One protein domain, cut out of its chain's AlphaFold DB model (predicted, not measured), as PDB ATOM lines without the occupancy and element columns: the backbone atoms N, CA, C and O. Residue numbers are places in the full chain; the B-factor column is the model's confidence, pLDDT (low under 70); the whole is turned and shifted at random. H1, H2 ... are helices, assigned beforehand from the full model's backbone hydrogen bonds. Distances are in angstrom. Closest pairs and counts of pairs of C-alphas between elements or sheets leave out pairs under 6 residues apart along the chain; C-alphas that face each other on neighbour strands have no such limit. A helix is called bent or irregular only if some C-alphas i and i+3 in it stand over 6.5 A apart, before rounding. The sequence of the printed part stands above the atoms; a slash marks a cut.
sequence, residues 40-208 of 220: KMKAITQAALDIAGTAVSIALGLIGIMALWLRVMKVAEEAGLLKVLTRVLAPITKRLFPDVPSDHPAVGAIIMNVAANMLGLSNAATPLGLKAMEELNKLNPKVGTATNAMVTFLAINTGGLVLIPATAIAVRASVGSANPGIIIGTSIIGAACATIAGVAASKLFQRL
ATOM      1  N   LYS A  40      69.070  26.650  74.818       70.25
ATOM      2  CA  LYS A  40      68.022  26.663  73.787       70.25
ATOM      3  C   LYS A  40      67.412  28.050  73.558       70.25
ATOM      4  O   LYS A  40      67.313  28.428  72.401       70.25
ATOM      5  N   MET A  41      67.054  28.836  74.584       77.75
ATOM      6  CA  MET A  41      66.471  30.176  74.337       77.75
ATOM      7  C   MET A  41      67.462  31.116  73.670       77.75
ATOM      8  O   MET A  41      67.106  31.787  72.709       77.75
ATOM      9  N   LYS A  42      68.721  31.128  74.119       79.06
ATOM     10  CA  LYS A  42      69.718  31.992  73.486       79.06
ATOM     11  C   LYS A  42      70.049  31.544  72.063       79.06
ATOM     12  O   LYS A  42      70.266  32.393  71.207       79.06
ATOM     13  N   ALA A  43      70.051  30.234  71.799       82.12
ATOM     14  CA  ALA A  43      70.174  29.716  70.439       82.12
ATOM     15  C   ALA A  43      68.985  30.129  69.556       82.12
ATOM     16  O   ALA A  43      69.206  30.530  68.421       82.12
ATOM     17  N   ILE A  44      67.751  30.100  70.076       86.31
ATOM     18  CA  ILE A  44      66.554  30.554  69.348       86.31
ATOM     19  C   ILE A  44      66.643  32.052  69.037       86.31
ATOM     20  O   ILE A  44      66.428  32.448  67.895       86.31
ATOM     21  N   THR A  45      66.991  32.888  70.019       89.94
ATOM     22  CA  THR A  45      67.126  34.337  69.810       89.94
ATOM     23  C   THR A  45      68.232  34.662  68.810       89.94
ATOM     24  O   THR A  45      68.023  35.488  67.927       89.94
ATOM     25  N   GLN A  46      69.387  33.997  68.908       89.06
ATOM     26  CA  GLN A  46      70.481  34.207  67.962       89.06
ATOM     27  C   GLN A  46      70.080  33.773  66.549       89.06
ATOM     28  O   GLN A  46      70.239  34.549  65.614       89.06
ATOM     29  N   ALA A  47      69.474  32.591  66.403       90.00
ATOM     30  CA  ALA A  47      68.981  32.115  65.116       90.00
ATOM     31  C   ALA A  47      67.955  33.080  64.501       90.00
ATOM     32  O   ALA A  47      67.999  33.319  63.300       90.00
ATOM     33  N   ALA A  48      67.066  33.672  65.308       91.81
ATOM     34  CA  ALA A  48      66.105  34.664  64.833       91.81
ATOM     35  C   ALA A  48      66.787  35.934  64.289       91.81
ATOM     36  O   ALA A  48      66.391  36.430  63.234       91.81
ATOM     37  N   LEU A  49      67.826  36.436  64.967       93.50
ATOM     38  CA  LEU A  49      68.606  37.591  64.503       93.50
ATOM     39  C   LEU A  49      69.393  37.273  63.223       93.50
ATOM     40  O   LEU A  49      69.401  38.076  62.289       93.50
ATOM     41  N   ASP A  50      69.994  36.086  63.144       92.25
ATOM     42  CA  ASP A  50      70.757  35.643  61.972       92.25
ATOM     43  C   ASP A  50      69.840  35.475  60.738       92.25
ATOM     44  O   ASP A  50      70.171  35.904  59.625       92.25
ATOM     45  N   ILE A  51      68.638  34.913  60.931       92.00
ATOM     46  CA  ILE A  51      67.629  34.786  59.869       92.00
ATOM     47  C   ILE A  51      67.098  36.149  59.426       92.00
ATOM     48  O   ILE A  51      66.841  36.328  58.237       92.00
ATOM     49  N   ALA A  52      66.979  37.124  60.334       93.56
ATOM     50  CA  ALA A  52      66.554  38.473  59.977       93.56
ATOM     51  C   ALA A  52      67.547  39.137  59.005       93.56
ATOM     52  O   ALA A  52      67.134  39.670  57.975       93.56
ATOM     53  N   GLY A  53      68.856  39.036  59.266       91.00
ATOM     54  CA  GLY A  53      69.886  39.550  58.352       91.00
ATOM     55  C   GLY A  53      69.903  38.830  56.997       91.00
ATOM     56  O   GLY A  53      70.016  39.459  55.940       91.00
ATOM     57  N   THR A  54      69.709  37.510  57.020       88.25
ATOM     58  CA  THR A  54      69.591  36.692  55.803       88.25
ATOM     59  C   THR A  54      68.380  37.117  54.968       88.25
ATOM     60  O   THR A  54      68.499  37.308  53.757       88.25
ATOM     61  N   ALA A  55      67.227  37.333  55.606       88.56
ATOM     62  CA  ALA A  55      66.001  37.755  54.940       88.56
ATOM     63  C   ALA A  55      66.158  39.115  54.242       88.56
ATOM     64  O   ALA A  55      65.732  39.253  53.096       88.56
ATOM     65  N   VAL A  56      66.814  40.092  54.882       93.19
ATOM     66  CA  VAL A  56      67.093  41.406  54.269       93.19
ATOM     67  C   VAL A  56      68.009  41.270  53.052       93.19
ATOM     68  O   VAL A  56      67.731  41.858  52.008       93.19
ATOM     69  N   SER A  57      69.065  40.461  53.158       87.12
ATOM     70  CA  SER A  57      70.013  40.233  52.057       87.12
ATOM     71  C   SER A  57      69.327  39.611  50.840       87.12
ATOM     72  O   SER A  57      69.509  40.068  49.712       87.12
ATOM     73  N   ILE A  58      68.473  38.609  51.077       85.25
ATOM     74  CA  ILE A  58      67.645  37.995  50.036       85.25
ATOM     75  C   ILE A  58      66.684  39.038  49.450       85.25
ATOM     76  O   ILE A  58      66.648  39.212  48.237       85.25
ATOM     77  N   ALA A  59      65.945  39.773  50.286       87.06
ATOM     78  CA  ALA A  59      64.974  40.766  49.831       87.06
ATOM     79  C   ALA A  59      65.608  41.824  48.912       87.06
ATOM     80  O   ALA A  59      65.077  42.080  47.833       87.06
ATOM     81  N   LEU A  60      66.767  42.379  49.284       88.38
ATOM     82  CA  LEU A  60      67.489  43.354  48.459       88.38
ATOM     83  C   LEU A  60      67.898  42.778  47.095       88.38
ATOM     84  O   LEU A  60      67.719  43.447  46.079       88.38
ATOM     85  N   GLY A  61      68.370  41.527  47.053       81.94
ATOM     86  CA  GLY A  61      68.685  40.839  45.796       81.94
ATOM     87  C   GLY A  61      67.453  40.547  44.927       81.94
ATOM     88  O   GLY A  61      67.543  40.530  43.700       81.94
ATOM     89  N   LEU A  62      66.286  40.351  45.546       84.00
ATOM     90  CA  LEU A  62      65.038  40.027  44.854       84.00
ATOM     91  C   LEU A  62      64.316  41.240  44.260       84.00
ATOM     92  O   LEU A  62      63.674  41.087  43.222       84.00
ATOM     93  N   ILE A  63      64.392  42.421  44.890       86.94
ATOM     94  CA  ILE A  63      63.571  43.593  44.521       86.94
ATOM     95  C   ILE A  63      63.692  43.933  43.031       86.94
ATOM     96  O   ILE A  63      62.672  44.084  42.362       86.94
ATOM     97  N   GLY A  64      64.912  44.015  42.490       84.75
ATOM     98  CA  GLY A  64      65.127  44.405  41.092       84.75
ATOM     99  C   GLY A  64      64.563  43.391  40.093       84.75
ATOM    100  O   GLY A  64      63.798  43.750  39.194       84.75
ATOM    101  N   ILE A  65      64.887  42.110  40.285       81.25
ATOM    102  CA  ILE A  65      64.437  41.022  39.404       81.25
ATOM    103  C   ILE A  65      62.912  40.864  39.484       81.25
ATOM    104  O   ILE A  65      62.256  40.679  38.460       81.25
ATOM    105  N   MET A  66      62.324  40.981  40.679       82.25
ATOM    106  CA  MET A  66      60.874  40.879  40.865       82.25
ATOM    107  C   MET A  66      60.118  42.090  40.327       82.25
ATOM    108  O   MET A  66      59.077  41.904  39.703       82.25
ATOM    109  N   ALA A  67      60.634  43.310  40.485       85.94
ATOM    110  CA  ALA A  67      60.022  44.496  39.888       85.94
ATOM    111  C   ALA A  67      59.973  44.393  38.353       85.94
ATOM    112  O   ALA A  67      58.929  44.660  37.751       85.94
ATOM    113  N   LEU A  68      61.069  43.943  37.728       85.88
ATOM    114  CA  LEU A  68      61.120  43.669  36.290       85.88
ATOM    115  C   LEU A  68      60.096  42.599  35.899       85.88
ATOM    116  O   LEU A  68      59.296  42.807  34.987       85.88
ATOM    117  N   TRP A  69      60.094  41.474  36.613       80.75
ATOM    118  CA  TRP A  69      59.205  40.357  36.322       80.75
ATOM    119  C   TRP A  69      57.726  40.745  36.395       80.75
ATOM    120  O   TRP A  69      56.959  40.471  35.472       80.75
ATOM    121  N   LEU A  70      57.326  41.422  37.474       80.81
ATOM    122  CA  LEU A  70      55.946  41.852  37.681       80.81
ATOM    123  C   LEU A  70      55.493  42.825  36.587       80.81
ATOM    124  O   LEU A  70      54.360  42.727  36.121       80.81
ATOM    125  N   ARG A  71      56.374  43.727  36.127       87.62
ATOM    126  CA  ARG A  71      56.081  44.633  35.005       87.62
ATOM    127  C   ARG A  71      55.928  43.887  33.681       87.62
ATOM    128  O   ARG A  71      54.947  44.127  32.986       87.62
ATOM    129  N   VAL A  72      56.835  42.964  33.351       86.31
ATOM    130  CA  VAL A  72      56.724  42.125  32.139       86.31
ATOM    131  C   VAL A  72      55.415  41.341  32.149       86.31
ATOM    132  O   VAL A  72      54.705  41.294  31.146       86.31
ATOM    133  N   MET A  73      55.053  40.773  33.299       83.12
ATOM    134  CA  MET A  73      53.819  40.008  33.418       83.12
ATOM    135  C   MET A  73      52.572  40.892  33.332       83.12
ATOM    136  O   MET A  73      51.570  40.477  32.752       83.12
ATOM    137  N   LYS A  74      52.651  42.142  33.810       82.62
ATOM    138  CA  LYS A  74      51.582  43.125  33.625       82.62
ATOM    139  C   LYS A  74      51.376  43.489  32.150       82.62
ATOM    140  O   LYS A  74      50.240  43.541  31.695       82.62
ATOM    141  N   VAL A  75      52.459  43.647  31.386       88.56
ATOM    142  CA  VAL A  75      52.384  43.852  29.929       88.56
ATOM    143  C   VAL A  75      51.753  42.641  29.236       88.56
ATOM    144  O   VAL A  75      50.910  42.811  28.363       88.56
ATOM    145  N   ALA A  76      52.101  41.414  29.638       84.50
ATOM    146  CA  ALA A  76      51.502  40.202  29.075       84.50
ATOM    147  C   ALA A  76      49.993  40.093  29.372       84.50
ATOM    148  O   ALA A  76      49.208  39.683  28.512       84.50
ATOM    149  N   GLU A  77      49.574  40.486  30.577       81.62
ATOM    150  CA  GLU A  77      48.162  40.595  30.957       81.62
ATOM    151  C   GLU A  77      47.419  41.586  30.044       81.62
ATOM    152  O   GLU A  77      46.394  41.226  29.457       81.62
ATOM    153  N   GLU A  78      47.969  42.792  29.867       84.31
ATOM    154  CA  GLU A  78      47.416  43.850  29.007       84.31
ATOM    155  C   GLU A  78      47.407  43.458  27.520       84.31
ATOM    156  O   GLU A  78      46.448  43.756  26.808       84.31
ATOM    157  N   ALA A  79      48.400  42.683  27.073       88.38
ATOM    158  CA  ALA A  79      48.462  42.088  25.736       88.38
ATOM    159  C   ALA A  79      47.395  40.999  25.497       88.38
ATOM    160  O   ALA A  79      47.276  40.462  24.395       88.38
ATOM    161  N   GLY A  80      46.590  40.662  26.508       84.56
ATOM    162  CA  GLY A  80      45.466  39.743  26.377       84.56
ATOM    163  C   GLY A  80      45.805  38.280  26.654       84.56
ATOM    164  O   GLY A  80      44.956  37.423  26.404       84.56
ATOM    165  N   LEU A  81      46.974  37.971  27.232       85.88
ATOM    166  CA  LEU A  81      47.319  36.603  27.651       85.88
ATOM    167  C   LEU A  81      46.259  36.021  28.598       85.88
ATOM    168  O   LEU A  81      45.878  34.855  28.483       85.88
ATOM    169  N   LEU A  82      45.705  36.866  29.473       81.81
ATOM    170  CA  LEU A  82      44.617  36.493  30.370       81.81
ATOM    171  C   LEU A  82      43.350  36.067  29.606       81.81
ATOM    172  O   LEU A  82      42.706  35.099  30.001       81.81
ATOM    173  N   LYS A  83      43.014  36.731  28.488       82.69
ATOM    174  CA  LYS A  83      41.860  36.380  27.632       82.69
ATOM    175  C   LYS A  83      42.056  35.036  26.924       82.69
ATOM    176  O   LYS A  83      41.097  34.301  26.693       82.69
ATOM    177  N   VAL A  84      43.296  34.716  26.559       87.44
ATOM    178  CA  VAL A  84      43.637  33.420  25.961       87.44
ATOM    179  C   VAL A  84      43.497  32.315  27.005       87.44
ATOM    180  O   VAL A  84      42.809  31.326  26.758       87.44
ATOM    181  N   LEU A  85      44.073  32.510  28.195       85.88
ATOM    182  CA  LEU A  85      43.955  31.556  29.298       85.88
ATOM    183  C   LEU A  85      42.505  31.337  29.716       85.88
ATOM    184  O   LEU A  85      42.100  30.192  29.894       85.88
ATOM    185  N   THR A  86      41.693  32.391  29.812       82.00
ATOM    186  CA  THR A  86      40.276  32.234  30.156       82.00
ATOM    187  C   THR A  86      39.519  31.411  29.116       82.00
ATOM    188  O   THR A  86      38.719  30.556  29.492       82.00
ATOM    189  N   ARG A  87      39.812  31.581  27.819       85.62
ATOM    190  CA  ARG A  87      39.215  30.766  26.746       85.62
ATOM    191  C   ARG A  87      39.621  29.292  26.834       85.62
ATOM    192  O   ARG A  87      38.784  28.426  26.603       85.62
ATOM    193  N   VAL A  88      40.875  29.009  27.190       89.19
ATOM    194  CA  VAL A  88      41.390  27.637  27.364       89.19
ATOM    195  C   VAL A  88      40.838  26.982  28.631       89.19
ATOM    196  O   VAL A  88      40.503  25.798  28.626       89.19
ATOM    197  N   LEU A  89      40.702  27.744  29.717       88.31
ATOM    198  CA  LEU A  89      40.211  27.250  31.001       88.31
ATOM    199  C   LEU A  89      38.689  27.086  31.032       88.31
ATOM    200  O   LEU A  89      38.202  26.209  31.735       88.31
ATOM    201  N   ALA A  90      37.929  27.862  30.254       86.19
ATOM    202  CA  ALA A  90      36.469  27.764  30.189       86.19
ATOM    203  C   ALA A  90      35.927  26.324  30.020       86.19
ATOM    204  O   ALA A  90      35.088  25.917  30.830       86.19
ATOM    205  N   PRO A  91      36.386  25.507  29.047       88.19
ATOM    206  CA  PRO A  91      35.922  24.122  28.916       88.19
ATOM    207  C   PRO A  91      36.347  23.226  30.090       88.19
ATOM    208  O   PRO A  91      35.605  22.317  30.467       88.19
ATOM    209  N   ILE A  92      37.513  23.481  30.690       89.06
ATOM    210  CA  ILE A  92      38.020  22.719  31.840       89.06
ATOM    211  C   ILE A  92      37.160  23.012  33.072       89.06
ATOM    212  O   ILE A  92      36.683  22.085  33.727       89.06
ATOM    213  N   THR A  93      36.888  24.289  33.344       87.12
ATOM    214  CA  THR A  93      36.038  24.732  34.453       87.12
ATOM    215  C   THR A  93      34.627  24.165  34.320       87.12
ATOM    216  O   THR A  93      34.117  23.603  35.283       87.12
ATOM    217  N   LYS A  94      34.021  24.182  33.124       85.62
ATOM    218  CA  LYS A  94      32.694  23.567  32.911       85.62
ATOM    219  C   LYS A  94      32.656  22.075  33.263       85.62
ATOM    220  O   LYS A  94      31.664  21.601  33.804       85.62
ATOM    221  N   ARG A  95      33.734  21.326  32.998       86.75
ATOM    222  CA  ARG A  95      33.827  19.901  33.372       86.75
ATOM    223  C   ARG A  95      34.107  19.684  34.858       86.75
ATOM    224  O   ARG A  95      33.610  18.721  35.440       86.75
ATOM    225  N   LEU A  96      34.922  20.538  35.475       86.88
ATOM    226  CA  LEU A  96      35.279  20.411  36.890       86.88
ATOM    227  C   LEU A  96      34.135  20.826  37.823       86.88
ATOM    228  O   LEU A  96      33.973  20.200  38.876       86.88
ATOM    229  N   PHE A  97      33.320  21.797  37.406       89.50
ATOM    230  CA  PHE A  97      32.235  22.403  38.179       89.50
ATOM    231  C   PHE A  97      30.858  22.190  37.517       89.50
ATOM    232  O   PHE A  97      30.217  23.166  37.132       89.50
ATOM    233  N   PRO A  98      30.374  20.940  37.384       83.88
ATOM    234  CA  PRO A  98      29.084  20.660  36.745       83.88
ATOM    235  C   PRO A  98      27.887  21.226  37.525       83.88
ATOM    236  O   PRO A  98      26.854  21.510  36.931       83.88
ATOM    237  N   ASP A  99      28.038  21.420  38.839       83.25
ATOM    238  CA  ASP A  99      26.987  21.936  39.726       83.25
ATOM    239  C   ASP A  99      26.803  23.466  39.621       83.25
ATOM    240  O   ASP A  99      25.929  24.031  40.275       83.25
ATOM    241  N   VAL A 100      27.649  24.157  38.846       87.50
ATOM    242  CA  VAL A 100      27.614  25.617  38.687       87.50
ATOM    243  C   VAL A 100      27.004  25.956  37.321       87.50
ATOM    244  O   VAL A 100      27.540  25.517  36.299       87.50
ATOM    245  N   PRO A 101      25.922  26.757  37.256       86.06
ATOM    246  CA  PRO A 101      25.340  27.176  35.985       86.06
ATOM    247  C   PRO A 101      26.367  27.907  35.111       86.06
ATOM    248  O   PRO A 101      27.137  28.730  35.606       86.06
ATOM    249  N   SER A 102      26.366  27.635  33.801       77.12
ATOM    250  CA  SER A 102      27.374  28.185  32.875       77.12
ATOM    251  C   SER A 102      27.371  29.716  32.791       77.12
ATOM    252  O   SER A 102      28.427  30.292  32.537       77.12
ATOM    253  N   ASP A 103      26.224  30.349  33.041       80.88
ATOM    254  CA  ASP A 103      26.051  31.808  33.001       80.88
ATOM    255  C   ASP A 103      26.228  32.468  34.382       80.88
ATOM    256  O   ASP A 103      26.067  33.678  34.531       80.88
ATOM    257  N   HIS A 104      26.572  31.689  35.416       87.88
ATOM    258  CA  HIS A 104      26.760  32.221  36.762       87.88
ATOM    259  C   HIS A 104      28.104  32.970  36.884       87.88
ATOM    260  O   HIS A 104      29.143  32.439  36.467       87.88
ATOM    261  N   PRO A 105      28.153  34.146  37.548       86.44
ATOM    262  CA  PRO A 105      29.385  34.925  37.735       86.44
ATOM    263  C   PRO A 105      30.522  34.153  38.429       86.44
ATOM    264  O   PRO A 105      31.697  34.468  38.226       86.44
ATOM    265  N   ALA A 106      30.196  33.101  39.190       89.06
ATOM    266  CA  ALA A 106      31.179  32.195  39.793       89.06
ATOM    267  C   ALA A 106      32.147  31.598  38.759       89.06
ATOM    268  O   ALA A 106      33.341  31.506  39.031       89.06
ATOM    269  N   VAL A 107      31.668  31.232  37.562       88.56
ATOM    270  CA  VAL A 107      32.514  30.630  36.518       88.56
ATOM    271  C   VAL A 107      33.603  31.611  36.085       88.56
ATOM    272  O   VAL A 107      34.777  31.246  36.024       88.56
ATOM    273  N   GLY A 108      33.231  32.873  35.848       88.00
ATOM    274  CA  GLY A 108      34.171  33.932  35.487       88.00
ATOM    275  C   GLY A 108      35.214  34.178  36.577       88.00
ATOM    276  O   GLY A 108      36.408  34.180  36.287       88.00
ATOM    277  N   ALA A 109      34.780  34.306  37.835       90.69
ATOM    278  CA  ALA A 109      35.676  34.543  38.968       90.69
ATOM    279  C   ALA A 109      36.670  33.386  39.194       90.69
ATOM    280  O   ALA A 109      37.859  33.631  39.396       90.69
ATOM    281  N   ILE A 110      36.216  32.128  39.089       92.75
ATOM    282  CA  ILE A 110      37.076  30.935  39.185       92.75
ATOM    283  C   ILE A 110      38.138  30.952  38.087       92.75
ATOM    284  O   ILE A 110      39.323  30.778  38.367       92.75
ATOM    285  N   ILE A 111      37.722  31.175  36.838       90.56
ATOM    286  CA  ILE A 111      38.638  31.190  35.695       90.56
ATOM    287  C   ILE A 111      39.680  32.302  35.860       90.56
ATOM    288  O   ILE A 111      40.864  32.058  35.637       90.56
ATOM    289  N   MET A 112      39.257  33.503  36.266       88.38
ATOM    290  CA  MET A 112      40.171  34.625  36.491       88.38
ATOM    291  C   MET A 112      41.169  34.333  37.613       88.38
ATOM    292  O   MET A 112      42.355  34.601  37.445       88.38
ATOM    293  N   ASN A 113      40.727  33.746  38.728       92.00
ATOM    294  CA  ASN A 113      41.615  33.349  39.821       92.00
ATOM    295  C   ASN A 113      42.649  32.300  39.369       92.00
ATOM    296  O   ASN A 113      43.844  32.497  39.592       92.00
ATOM    297  N   VAL A 114      42.216  31.228  38.695       91.38
ATOM    298  CA  VAL A 114      43.121  30.168  38.221       91.38
ATOM    299  C   VAL A 114      44.118  30.725  37.207       91.38
ATOM    300  O   VAL A 114      45.311  30.454  37.313       91.38
ATOM    301  N   ALA A 115      43.664  31.557  36.268       89.06
ATOM    302  CA  ALA A 115      44.539  32.182  35.282       89.06
ATOM    303  C   ALA A 115      45.553  33.145  35.924       89.06
ATOM    304  O   ALA A 115      46.733  33.107  35.578       89.06
ATOM    305  N   ALA A 116      45.127  33.966  36.891       86.38
ATOM    306  CA  ALA A 116      46.023  34.845  37.638       86.38
ATOM    307  C   ALA A 116      47.081  34.043  38.411       86.38
ATOM    308  O   ALA A 116      48.260  34.400  38.388       86.38
ATOM    309  N   ASN A 117      46.686  32.930  39.038       88.06
ATOM    310  CA  ASN A 117      47.619  32.045  39.728       88.06
ATOM    311  C   ASN A 117      48.622  31.409  38.748       88.06
ATOM    312  O   ASN A 117      49.824  31.474  38.980       88.06
ATOM    313  N   MET A 118      48.158  30.906  37.597       88.25
ATOM    314  CA  MET A 118      49.023  30.328  36.557       88.25
ATOM    315  C   MET A 118      50.063  31.311  36.010       88.25
ATOM    316  O   MET A 118      51.176  30.898  35.687       88.25
ATOM    317  N   LEU A 119      49.732  32.602  35.935       84.94
ATOM    318  CA  LEU A 119      50.649  33.658  35.497       84.94
ATOM    319  C   LEU A 119      51.592  34.165  36.602       84.94
ATOM    320  O   LEU A 119      52.445  35.008  36.338       84.94
ATOM    321  N   GLY A 120      51.455  33.678  37.838       79.62
ATOM    322  CA  GLY A 120      52.229  34.180  38.974       79.62
ATOM    323  C   GLY A 120      51.777  35.564  39.458       79.62
ATOM    324  O   GLY A 120      52.512  36.237  40.177       79.62
ATOM    325  N   LEU A 121      50.561  35.994  39.104       78.81
ATOM    326  CA  LEU A 121      49.911  37.206  39.614       78.81
ATOM    327  C   LEU A 121      49.181  36.911  40.938       78.81
ATOM    328  O   LEU A 121      48.037  37.321  41.141       78.81
ATOM    329  N   SER A 122      49.826  36.183  41.856       74.62
ATOM    330  CA  SER A 122      49.193  35.656  43.077       74.62
ATOM    331  C   SER A 122      48.585  36.747  43.974       74.62
ATOM    332  O   SER A 122      47.580  36.505  44.637       74.62
ATOM    333  N   ASN A 123      49.118  37.973  43.921       76.00
ATOM    334  CA  ASN A 123      48.564  39.135  44.627       76.00
ATOM    335  C   ASN A 123      47.149  39.510  44.151       76.00
ATOM    336  O   ASN A 123      46.330  39.956  44.949       76.00
ATOM    337  N   ALA A 124      46.848  39.313  42.864       74.94
ATOM    338  CA  ALA A 124      45.507  39.490  42.308       74.94
ATOM    339  C   ALA A 124      44.662  38.211  42.430       74.94
ATOM    340  O   ALA A 124      43.437  38.281  42.503       74.94
ATOM    341  N   ALA A 125      45.294  37.036  42.493       85.44
ATOM    342  CA  ALA A 125      44.589  35.761  42.578       85.44
ATOM    343  C   ALA A 125      43.770  35.624  43.871       85.44
ATOM    344  O   ALA A 125      42.620  35.194  43.807       85.44
ATOM    345  N   THR A 126      44.307  36.019  45.029       87.81
ATOM    346  CA  THR A 126      43.613  35.890  46.325       87.81
ATOM    347  C   THR A 126      42.278  36.648  46.399       87.81
ATOM    348  O   THR A 126      41.275  36.009  46.727       87.81
ATOM    349  N   PRO A 127      42.181  37.954  46.062       87.38
ATOM    350  CA  PRO A 127      40.892  38.654  46.074       87.38
ATOM    351  C   PRO A 127      39.904  38.087  45.043       87.38
ATOM    352  O   PRO A 127      38.717  37.963  45.337       87.38
ATOM    353  N   LEU A 128      40.383  37.653  43.870       89.00
ATOM    354  CA  LEU A 128      39.551  36.952  42.884       89.00
ATOM    355  C   LEU A 128      39.048  35.600  43.413       89.00
ATOM    356  O   LEU A 128      37.921  35.200  43.130       89.00
ATOM    357  N   GLY A 129      39.870  34.902  44.198       92.19
ATOM    358  CA  GLY A 129      39.522  33.629  44.820       92.19
ATOM    359  C   GLY A 129      38.474  33.781  45.916       92.19
ATOM    360  O   GLY A 129      37.527  33.000  45.962       92.19
ATOM    361  N   LEU A 130      38.587  34.822  46.745       93.06
ATOM    362  CA  LEU A 130      37.539  35.182  47.703       93.06
ATOM    363  C   LEU A 130      36.236  35.510  46.976       93.06
ATOM    364  O   LEU A 130      35.191  34.972  47.336       93.06
ATOM    365  N   LYS A 131      36.306  36.284  45.885       92.25
ATOM    366  CA  LYS A 131      35.122  36.585  45.081       92.25
ATOM    367  C   LYS A 131      34.488  35.327  44.482       92.25
ATOM    368  O   LYS A 131      33.271  35.176  44.509       92.25
ATOM    369  N   ALA A 132      35.298  34.397  43.982       94.12
ATOM    370  CA  ALA A 132      34.820  33.107  43.495       94.12
ATOM    371  C   ALA A 132      34.139  32.289  44.606       94.12
ATOM    372  O   ALA A 132      33.074  31.724  44.375       94.12
ATOM    373  N   MET A 133      34.712  32.260  45.814       94.94
ATOM    374  CA  MET A 133      34.114  31.582  46.968       94.94
ATOM    375  C   MET A 133      32.786  32.213  47.396       94.94
ATOM    376  O   MET A 133      31.848  31.476  47.686       94.94
ATOM    377  N   GLU A 134      32.674  33.544  47.393       94.12
ATOM    378  CA  GLU A 134      31.409  34.246  47.651       94.12
ATOM    379  C   GLU A 134      30.328  33.842  46.643       94.12
ATOM    380  O   GLU A 134      29.225  33.469  47.036       94.12
ATOM    381  N   GLU A 135      30.642  33.876  45.343       94.38
ATOM    382  CA  GLU A 135      29.687  33.512  44.291       94.38
ATOM    383  C   GLU A 135      29.321  32.019  44.337       94.38
ATOM    384  O   GLU A 135      28.167  31.663  44.113       94.38
ATOM    385  N   LEU A 136      30.262  31.134  44.683       93.38
ATOM    386  CA  LEU A 136      29.973  29.717  44.921       93.38
ATOM    387  C   LEU A 136      29.097  29.506  46.162       93.38
ATOM    388  O   LEU A 136      28.252  28.611  46.166       93.38
ATOM    389  N   ASN A 137      29.273  30.322  47.204       93.69
ATOM    390  CA  ASN A 137      28.486  30.221  48.427       93.69
ATOM    391  C   ASN A 137      27.043  30.719  48.246       93.69
ATOM    392  O   ASN A 137      26.157  30.259  48.956       93.69
ATOM    393  N   LYS A 138      26.759  31.586  47.265       91.50
ATOM    394  CA  LYS A 138      25.370  31.941  46.903       91.50
ATOM    395  C   LYS A 138      24.577  30.755  46.350       91.50
ATOM    396  O   LYS A 138      23.365  30.703  46.511       91.50
ATOM    397  N   LEU A 139      25.264  29.801  45.723       89.06
ATOM    398  CA  LEU A 139      24.685  28.550  45.221       89.06
ATOM    399  C   LEU A 139      24.682  27.438  46.283       89.06
ATOM    400  O   LEU A 139      24.365  26.285  45.988       89.06
ATOM    401  N   ASN A 140      25.097  27.749  47.513       91.06
ATOM    402  CA  ASN A 140      25.216  26.771  48.575       91.06
ATOM    403  C   ASN A 140      23.866  26.567  49.278       91.06
ATOM    404  O   ASN A 140      23.386  27.495  49.927       91.06
ATOM    405  N   PRO A 141      23.280  25.357  49.237       85.88
ATOM    406  CA  PRO A 141      22.030  25.085  49.941       85.88
ATOM    407  C   PRO A 141      22.180  25.127  51.470       85.88
ATOM    408  O   PRO A 141      21.184  25.271  52.168       85.88
ATOM    409  N   LYS A 142      23.404  24.995  52.010       87.44
ATOM    410  CA  LYS A 142      23.668  24.983  53.455       87.44
ATOM    411  C   LYS A 142      24.838  25.895  53.811       87.44
ATOM    412  O   LYS A 142      25.999  25.480  53.819       87.44
ATOM    413  N   VAL A 143      24.517  27.145  54.137       87.50
ATOM    414  CA  VAL A 143      25.501  28.148  54.566       87.50
ATOM    415  C   VAL A 143      26.305  27.623  55.764       87.50
ATOM    416  O   VAL A 143      25.758  27.023  56.685       87.50
ATOM    417  N   GLY A 144      27.626  27.809  55.727       86.88
ATOM    418  CA  GLY A 144      28.558  27.287  56.735       86.88
ATOM    419  C   GLY A 144      29.106  25.886  56.437       86.88
ATOM    420  O   GLY A 144      30.081  25.479  57.060       86.88
ATOM    421  N   THR A 145      28.552  25.162  55.456       88.62
ATOM    422  CA  THR A 145      29.096  23.878  54.976       88.62
ATOM    423  C   THR A 145      29.627  24.028  53.552       88.62
ATOM    424  O   THR A 145      28.900  24.474  52.671       88.62
ATOM    425  N   ALA A 146      30.881  23.656  53.291       90.38
ATOM    426  CA  ALA A 146      31.464  23.788  51.954       90.38
ATOM    427  C   ALA A 146      30.804  22.838  50.937       90.38
ATOM    428  O   ALA A 146      30.596  21.656  51.210       90.38
ATOM    429  N   THR A 147      30.517  23.339  49.731       91.69
ATOM    430  CA  THR A 147      30.023  22.510  48.621       91.69
ATOM    431  C   THR A 147      31.165  21.787  47.900       91.69
ATOM    432  O   THR A 147      32.324  22.198  47.971       91.69
ATOM    433  N   ASN A 148      30.844  20.746  47.120       91.56
ATOM    434  CA  ASN A 148      31.820  20.050  46.266       91.56
ATOM    435  C   ASN A 148      32.563  21.011  45.326       91.56
ATOM    436  O   ASN A 148      33.766  20.853  45.108       91.56
ATOM    437  N   ALA A 149      31.860  22.019  44.803       92.12
ATOM    438  CA  ALA A 149      32.453  23.076  43.996       92.12
ATOM    439  C   ALA A 149      33.487  23.873  44.808       92.12
ATOM    440  O   ALA A 149      34.636  23.972  44.390       92.12
ATOM    441  N   MET A 150      33.145  24.351  46.007       93.81
ATOM    442  CA  MET A 150      34.087  25.092  46.864       93.81
ATOM    443  C   MET A 150      35.326  24.259  47.230       93.81
ATOM    444  O   MET A 150      36.447  24.758  47.152       93.81
ATOM    445  N   VAL A 151      35.147  22.974  47.557       93.50
ATOM    446  CA  VAL A 151      36.261  22.055  47.866       93.50
ATOM    447  C   VAL A 151      37.151  21.824  46.643       93.50
ATOM    448  O   VAL A 151      38.375  21.875  46.751       93.50
ATOM    449  N   THR A 152      36.558  21.599  45.466       93.50
ATOM    450  CA  THR A 152      37.313  21.405  44.215       93.50
ATOM    451  C   THR A 152      38.096  22.670  43.853       93.50
ATOM    452  O   THR A 152      39.268  22.589  43.491       93.50
ATOM    453  N   PHE A 153      37.479  23.846  43.989       93.81
ATOM    454  CA  PHE A 153      38.123  25.133  43.732       93.81
ATOM    455  C   PHE A 153      39.309  25.394  44.665       93.81
ATOM    456  O   PHE A 153      40.375  25.823  44.210       93.81
ATOM    457  N   LEU A 154      39.145  25.084  45.953       93.25
ATOM    458  CA  LEU A 154      40.225  25.179  46.927       93.25
ATOM    459  C   LEU A 154      41.376  24.235  46.566       93.25
ATOM    460  O   LEU A 154      42.516  24.680  46.523       93.25
ATOM    461  N   ALA A 155      41.088  22.974  46.219       93.38
ATOM    462  CA  ALA A 155      42.111  22.001  45.832       93.38
ATOM    463  C   ALA A 155      42.952  22.467  44.629       93.38
ATOM    464  O   ALA A 155      44.170  22.287  44.616       93.38
ATOM    465  N   ILE A 156      42.325  23.113  43.637       91.75
ATOM    466  CA  ILE A 156      43.031  23.692  42.483       91.75
ATOM    467  C   ILE A 156      43.984  24.807  42.928       91.75
ATOM    468  O   ILE A 156      45.141  24.824  42.506       91.75
ATOM    469  N   ASN A 157      43.523  25.708  43.800       89.56
ATOM    470  CA  ASN A 157      44.342  26.803  44.326       89.56
ATOM    471  C   ASN A 157      45.487  26.299  45.215       89.56
ATOM    472  O   ASN A 157      46.602  26.802  45.108       89.56
ATOM    473  N   THR A 158      45.248  25.271  46.034       87.44
ATOM    474  CA  THR A 158      46.274  24.639  46.876       87.44
ATOM    475  C   THR A 158      47.359  23.953  46.049       87.44
ATOM    476  O   THR A 158      48.526  24.012  46.421       87.44
ATOM    477  N   GLY A 159      47.001  23.339  44.915       84.94
ATOM    478  CA  GLY A 159      47.979  22.728  44.008       84.94
ATOM    479  C   GLY A 159      48.949  23.736  43.381       84.94
ATOM    480  O   GLY A 159      50.043  23.353  42.978       84.94
ATOM    481  N   GLY A 160      48.589  25.027  43.351       81.12
ATOM    482  CA  GLY A 160      49.536  26.106  43.078       81.12
ATOM    483  C   GLY A 160      50.167  26.060  41.686       81.12
ATOM    484  O   GLY A 160      51.334  26.419  41.544       81.12
ATOM    485  N   LEU A 161      49.433  25.593  40.666       86.75
ATOM    486  CA  LEU A 161      49.944  25.528  39.296       86.75
ATOM    487  C   LEU A 161      50.319  26.928  38.803       86.75
ATOM    488  O   LEU A 161      49.453  27.736  38.483       86.75
ATOM    489  N   VAL A 162      51.625  27.174  38.728       88.25
ATOM    490  CA  VAL A 162      52.257  28.401  38.245       88.25
ATOM    491  C   VAL A 162      53.120  28.020  37.046       88.25
ATOM    492  O   VAL A 162      54.005  27.172  37.160       88.25
ATOM    493  N   LEU A 163      52.877  28.642  35.890       85.38
ATOM    494  CA  LEU A 163      53.636  28.374  34.664       85.38
ATOM    495  C   LEU A 163      55.073  28.875  34.776       85.38
ATOM    496  O   LEU A 163      55.993  28.242  34.264       85.38
ATOM    497  N   ILE A 164      55.272  30.010  35.446       83.75
ATOM    498  CA  ILE A 164      56.600  30.587  35.626       83.75
ATOM    499  C   ILE A 164      56.797  30.956  37.101       83.75
ATOM    500  O   ILE A 164      56.259  31.969  37.555       83.75
ATOM    501  N   PRO A 165      57.545  30.143  37.872       84.12
ATOM    502  CA  PRO A 165      57.727  30.319  39.310       84.12
ATOM    503  C   PRO A 165      58.759  31.416  39.589       84.12
ATOM    504  O   PRO A 165      59.848  31.163  40.103       84.12
ATOM    505  N   ALA A 166      58.428  32.651  39.227       81.56
ATOM    506  CA  ALA A 166      59.361  33.769  39.236       81.56
ATOM    507  C   ALA A 166      59.982  34.027  40.604       81.56
ATOM    508  O   ALA A 166      61.190  34.217  40.688       81.56
ATOM    509  N   THR A 167      59.201  33.936  41.682       81.31
ATOM    510  CA  THR A 167      59.719  34.068  43.048       81.31
ATOM    511  C   THR A 167      60.787  33.019  43.346       81.31
ATOM    512  O   THR A 167      61.832  33.343  43.897       81.31
ATOM    513  N   ALA A 168      60.576  31.767  42.928       86.19
ATOM    514  CA  ALA A 168      61.558  30.704  43.125       86.19
ATOM    515  C   ALA A 168      62.809  30.920  42.259       86.19
ATOM    516  O   ALA A 168      63.926  30.737  42.740       86.19
ATOM    517  N   ILE A 169      62.638  31.355  41.006       86.31
ATOM    518  CA  ILE A 169      63.746  31.719  40.108       86.31
ATOM    519  C   ILE A 169      64.564  32.858  40.719       86.31
ATOM    520  O   ILE A 169      65.789  32.788  40.754       86.31
ATOM    521  N   ALA A 170      63.904  33.886  41.243       82.75
ATOM    522  CA  ALA A 170      64.566  35.036  41.831       82.75
ATOM    523  C   ALA A 170      65.305  34.658  43.121       82.75
ATOM    524  O   ALA A 170      66.449  35.066  43.287       82.75
ATOM    525  N   VAL A 171      64.724  33.809  43.980       85.44
ATOM    526  CA  VAL A 171      65.418  33.288  45.177       85.44
ATOM    527  C   VAL A 171      66.653  32.489  44.775       85.44
ATOM    528  O   VAL A 171      67.722  32.649  45.360       85.44
ATOM    529  N   ARG A 172      66.545  31.660  43.733       87.75
ATOM    530  CA  ARG A 172      67.700  30.938  43.195       87.75
ATOM    531  C   ARG A 172      68.761  31.887  42.641       87.75
ATOM    532  O   ARG A 172      69.946  31.649  42.864       87.75
ATOM    533  N   ALA A 173      68.359  32.950  41.952       85.88
ATOM    534  CA  ALA A 173      69.278  33.964  41.452       85.88
ATOM    535  C   ALA A 173      69.981  34.708  42.602       85.88
ATOM    536  O   ALA A 173      71.196  34.877  42.550       85.88
ATOM    537  N   SER A 174      69.263  35.069  43.674       80.50
ATOM    538  CA  SER A 174      69.832  35.805  44.813       80.50
ATOM    539  C   SER A 174      70.862  35.005  45.613       80.50
ATOM    540  O   SER A 174      71.720  35.596  46.254       80.50
ATOM    541  N   VAL A 175      70.800  33.670  45.572       85.12
ATOM    542  CA  VAL A 175      71.791  32.786  46.219       85.12
ATOM    543  C   VAL A 175      72.897  32.307  45.264       85.12
ATOM    544  O   VAL A 175      73.647  31.398  45.605       85.12
ATOM    545  N   GLY A 176      73.007  32.890  44.062       83.00
ATOM    546  CA  GLY A 176      74.094  32.603  43.117       83.00
ATOM    547  C   GLY A 176      73.928  31.322  42.289       83.00
ATOM    548  O   GLY A 176      74.913  30.763  41.814       83.00
ATOM    549  N   SER A 177      72.701  30.822  42.104       86.94
ATOM    550  CA  SER A 177      72.447  29.634  41.273       86.94
ATOM    551  C   SER A 177      72.885  29.863  39.818       86.94
ATOM    552  O   SER A 177      72.375  30.769  39.168       86.94
ATOM    553  N   ALA A 178      73.731  28.980  39.269       85.44
ATOM    554  CA  ALA A 178      74.227  29.071  37.886       85.44
ATOM    555  C   ALA A 178      73.114  29.022  36.822       85.44
ATOM    556  O   ALA A 178      73.190  29.697  35.801       85.44
ATOM    557  N   ASN A 179      72.055  28.244  37.074       87.38
ATOM    558  CA  ASN A 179      70.853  28.218  36.239       87.38
ATOM    559  C   ASN A 179      69.591  28.346  37.113       87.38
ATOM    560  O   ASN A 179      69.048  27.335  37.564       87.38
ATOM    561  N   PRO A 180      69.127  29.572  37.419       84.06
ATOM    562  CA  PRO A 180      67.939  29.791  38.246       84.06
ATOM    563  C   PRO A 180      66.637  29.268  37.612       84.06
ATOM    564  O   PRO A 180      65.715  28.885  38.330       84.06
ATOM    565  N   GLY A 181      66.574  29.212  36.275       86.06
ATOM    566  CA  GLY A 181      65.393  28.809  35.502       86.06
ATOM    567  C   GLY A 181      65.160  27.300  35.413       86.06
ATOM    568  O   GLY A 181      64.066  26.878  35.049       86.06
ATOM    569  N   ILE A 182      66.133  26.467  35.803       90.44
ATOM    570  CA  ILE A 182      66.014  24.998  35.731       90.44
ATOM    571  C   ILE A 182      64.798  24.451  36.501       90.44
ATOM    572  O   ILE A 182      64.280  23.383  36.184       90.44
ATOM    573  N   ILE A 183      64.311  25.205  37.490       90.25
ATOM    574  CA  ILE A 183      63.179  24.815  38.327       90.25
ATOM    575  C   ILE A 183      61.829  24.867  37.593       90.25
ATOM    576  O   ILE A 183      60.895  24.196  38.023       90.25
ATOM    577  N   ILE A 184      61.718  25.607  36.477       89.19
ATOM    578  CA  ILE A 184      60.452  25.818  35.749       89.19
ATOM    579  C   ILE A 184      59.777  24.478  35.429       89.19
ATOM    580  O   ILE A 184      58.635  24.253  35.826       89.19
ATOM    581  N   GLY A 185      60.501  23.557  34.784       89.75
ATOM    582  CA  GLY A 185      59.949  22.259  34.390       89.75
ATOM    583  C   GLY A 185      59.515  21.416  35.589       89.75
ATOM    584  O   GLY A 185      58.399  20.902  35.623       89.75
ATOM    585  N   THR A 186      60.363  21.330  36.618       91.94
ATOM    586  CA  THR A 186      60.059  20.554  37.830       91.94
ATOM    587  C   THR A 186      58.888  21.134  38.621       91.94
ATOM    588  O   THR A 186      58.082  20.374  39.153       91.94
ATOM    589  N   SER A 187      58.754  22.463  38.674       91.38
ATOM    590  CA  SER A 187      57.653  23.136  39.366       91.38
ATOM    591  C   SER A 187      56.326  22.925  38.655       91.38
ATOM    592  O   SER A 187      55.344  22.620  39.324       91.38
ATOM    593  N   ILE A 188      56.291  23.029  37.323       91.81
ATOM    594  CA  ILE A 188      55.068  22.781  36.549       91.81
ATOM    595  C   ILE A 188      54.601  21.342  36.760       91.81
ATOM    596  O   ILE A 188      53.431  21.122  37.057       91.81
ATOM    597  N   ILE A 189      55.509  20.367  36.650       93.44
ATOM    598  CA  ILE A 189      55.167  18.950  36.827       93.44
ATOM    599  C   ILE A 189      54.704  18.687  38.262       93.44
ATOM    600  O   ILE A 189      53.654  18.083  38.464       93.44
ATOM    601  N   GLY A 190      55.445  19.174  39.262       93.69
ATOM    602  CA  GLY A 190      55.091  18.993  40.669       93.69
ATOM    603  C   GLY A 190      53.734  19.606  41.016       93.69
ATOM    604  O   GLY A 190      52.893  18.940  41.620       93.69
ATOM    605  N   ALA A 191      53.486  20.841  40.577       91.88
ATOM    606  CA  ALA A 191      52.220  21.524  40.808       91.88
ATOM    607  C   ALA A 191      51.068  20.875  40.030       91.88
ATOM    608  O   ALA A 191      49.984  20.701  40.577       91.88
ATOM    609  N   ALA A 192      51.298  20.426  38.791       92.31
ATOM    610  CA  ALA A 192      50.303  19.677  38.030       92.31
ATOM    611  C   ALA A 192      49.931  18.366  38.738       92.31
ATOM    612  O   ALA A 192      48.746  18.084  38.901       92.31
ATOM    613  N   CYS A 193      50.915  17.605  39.227       94.69
ATOM    614  CA  CYS A 193      50.672  16.403  40.025       94.69
ATOM    615  C   CYS A 193      49.873  16.721  41.297       94.69
ATOM    616  O   CYS A 193      48.909  16.018  41.594       94.69
ATOM    617  N   ALA A 194      50.220  17.793  42.015       94.50
ATOM    618  CA  ALA A 194      49.504  18.222  43.216       94.50
ATOM    619  C   ALA A 194      48.051  18.630  42.913       94.50
ATOM    620  O   ALA A 194      47.127  18.174  43.586       94.50
ATOM    621  N   THR A 195      47.829  19.432  41.868       92.56
ATOM    622  CA  THR A 195      46.491  19.836  41.419       92.56
ATOM    623  C   THR A 195      45.665  18.627  40.979       92.56
ATOM    624  O   THR A 195      44.515  18.499  41.394       92.56
ATOM    625  N   ILE A 196      46.233  17.713  40.185       93.69
ATOM    626  CA  ILE A 196      45.541  16.498  39.733       93.69
ATOM    627  C   ILE A 196      45.186  15.616  40.928       93.69
ATOM    628  O   ILE A 196      44.040  15.188  41.034       93.69
ATOM    629  N   ALA A 197      46.126  15.383  41.846       95.31
ATOM    630  CA  ALA A 197      45.884  14.595  43.049       95.31
ATOM    631  C   ALA A 197      44.782  15.218  43.921       95.31
ATOM    632  O   ALA A 197      43.873  14.510  44.349       95.31
ATOM    633  N   GLY A 198      44.803  16.539  44.128       94.06
ATOM    634  CA  GLY A 198      43.782  17.254  44.897       94.06
ATOM    635  C   GLY A 198      42.395  17.198  44.250       94.06
ATOM    636  O   GLY A 198      41.401  16.918  44.923       94.06
ATOM    637  N   VAL A 199      42.313  17.400  42.932       92.81
ATOM    638  CA  VAL A 199      41.055  17.291  42.179       92.81
ATOM    639  C   VAL A 199      40.540  15.851  42.176       92.81
ATOM    640  O   VAL A 199      39.348  15.634  42.392       92.81
ATOM    641  N   ALA A 200      41.411  14.862  41.970       92.75
ATOM    642  CA  ALA A 200      41.051  13.449  41.992       92.75
ATOM    643  C   ALA A 200      40.559  13.016  43.379       92.75
ATOM    644  O   ALA A 200      39.507  12.388  43.478       92.75
ATOM    645  N   ALA A 201      41.262  13.412  44.444       92.38
ATOM    646  CA  ALA A 201      40.857  13.156  45.822       92.38
ATOM    647  C   ALA A 201      39.507  13.809  46.131       92.38
ATOM    648  O   ALA A 201      38.615  13.142  46.654       92.38
ATOM    649  N   SER A 202      39.321  15.072  45.723       91.56
ATOM    650  CA  SER A 202      38.027  15.740  45.829       91.56
ATOM    651  C   SER A 202      36.955  14.903  45.139       91.56
ATOM    652  O   SER A 202      36.020  14.493  45.813       91.56
ATOM    653  N   LYS A 203      37.110  14.573  43.846       88.56
ATOM    654  CA  LYS A 203      36.143  13.806  43.029       88.56
ATOM    655  C   LYS A 203      35.849  12.406  43.570       88.56
ATOM    656  O   LYS A 203      34.705  11.959  43.482       88.56
ATOM    657  N   LEU A 204      36.842  11.731  44.140       90.75
ATOM    658  CA  LEU A 204      36.675  10.428  44.774       90.75
ATOM    659  C   LEU A 204      35.850  10.546  46.058       90.75
ATOM    660  O   LEU A 204      34.886   9.804  46.235       90.75
ATOM    661  N   PHE A 205      36.178  11.507  46.925       89.12
ATOM    662  CA  PHE A 205      35.481  11.682  48.196       89.12
ATOM    663  C   PHE A 205      34.021  12.103  48.018       89.12
ATOM    664  O   PHE A 205      33.180  11.542  48.707       89.12
ATOM    665  N   GLN A 206      33.675  12.941  47.031       86.38
ATOM    666  CA  GLN A 206      32.259  13.283  46.734       86.38
ATOM    667  C   GLN A 206      31.399  12.055  46.393       86.38
ATOM    668  O   GLN A 206      30.178  12.102  46.527       86.38
ATOM    669  N   ARG A 207      32.009  10.967  45.899       82.50
ATOM    670  CA  ARG A 207      31.297   9.739  45.513       82.50
ATOM    671  C   ARG A 207      31.131   8.753  46.666       82.50
ATOM    672  O   ARG A 207      30.308   7.845  46.551       82.50
ATOM    673  N   LEU A 208      31.891   8.907  47.749       87.00
ATOM    674  CA  LEU A 208      31.800   8.011  48.895       87.00
ATOM    675  C   LEU A 208      30.487   8.251  49.662       87.00
ATOM    676  O   LEU A 208      30.117   9.405  49.883       87.00
TER     677      LEU A 208
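This is residues 40 to 208 of the 220 residues of the protein "Nucleoside recognition protein" of Bacteroidetes bacterium (UniProt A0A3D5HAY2). A long bent helix, H1, sticks out with residues 40 to 56 and packs at its bend on H6, at one end of the body; toward the other end H3, H4 and H5 pack into a cluster, with H2 crossing H3 and long H7 running from H6 along H5. The printed part has 169 residues with seven named helices, H1 to H7, and no named strand: all helix. It is loose, with a radius of gyration of the C-alphas of 19.2 A, and flat, spanning 52 by 47 by 25 A.

H1, residues 40 to 78, was assigned by its hydrogen bonds as one helix but is bent: C-alphas 61 and 64 are 6.9 A apart, and arms H1a, 40 to 61, and H1b, 64 to 78, stand at a steep tilt of 57 degrees. H1b, with residues 65 to 69 alone, touches H6, residues 166 to 174; the closest C-alphas, of Ile 65 and Ala 170, are 6.5 A apart. H6 and H7, residues 180 to 205, form a helical hairpin, only just steep at 37 degrees. H7, with residues 191 to 203 alone, touches H5, residues 148 to 159, at a shallow tilt of 21 degrees, closest at C-alphas Gly 159 and Thr 195, 4.2 A. H4, residues 122 to 138, forms helical hairpins with H5 and with H3, residues 105 to 118. H2, residues 81 to 96, touches H3 at a steep tilt of 60 degrees. Every O i to N i+4 pair is within hydrogen-bond range in H1a, H1b, H3, H5 and H6; H2 has 10 of 12, H4 12 of 13, H7 19 of 22.

H1a starts at C-alpha 40 (68.022, 26.663, 73.787) and measures 31.4 A; H7 measures 38.5 A, ending at C-alpha 205 (35.481, 11.682, 48.196).

The farthest C-alphas, of Lys 42 and Asp 103, are 59.5 A apart. The printed part has no cut, no link is long, and no printed residue is under 70 in pLDDT.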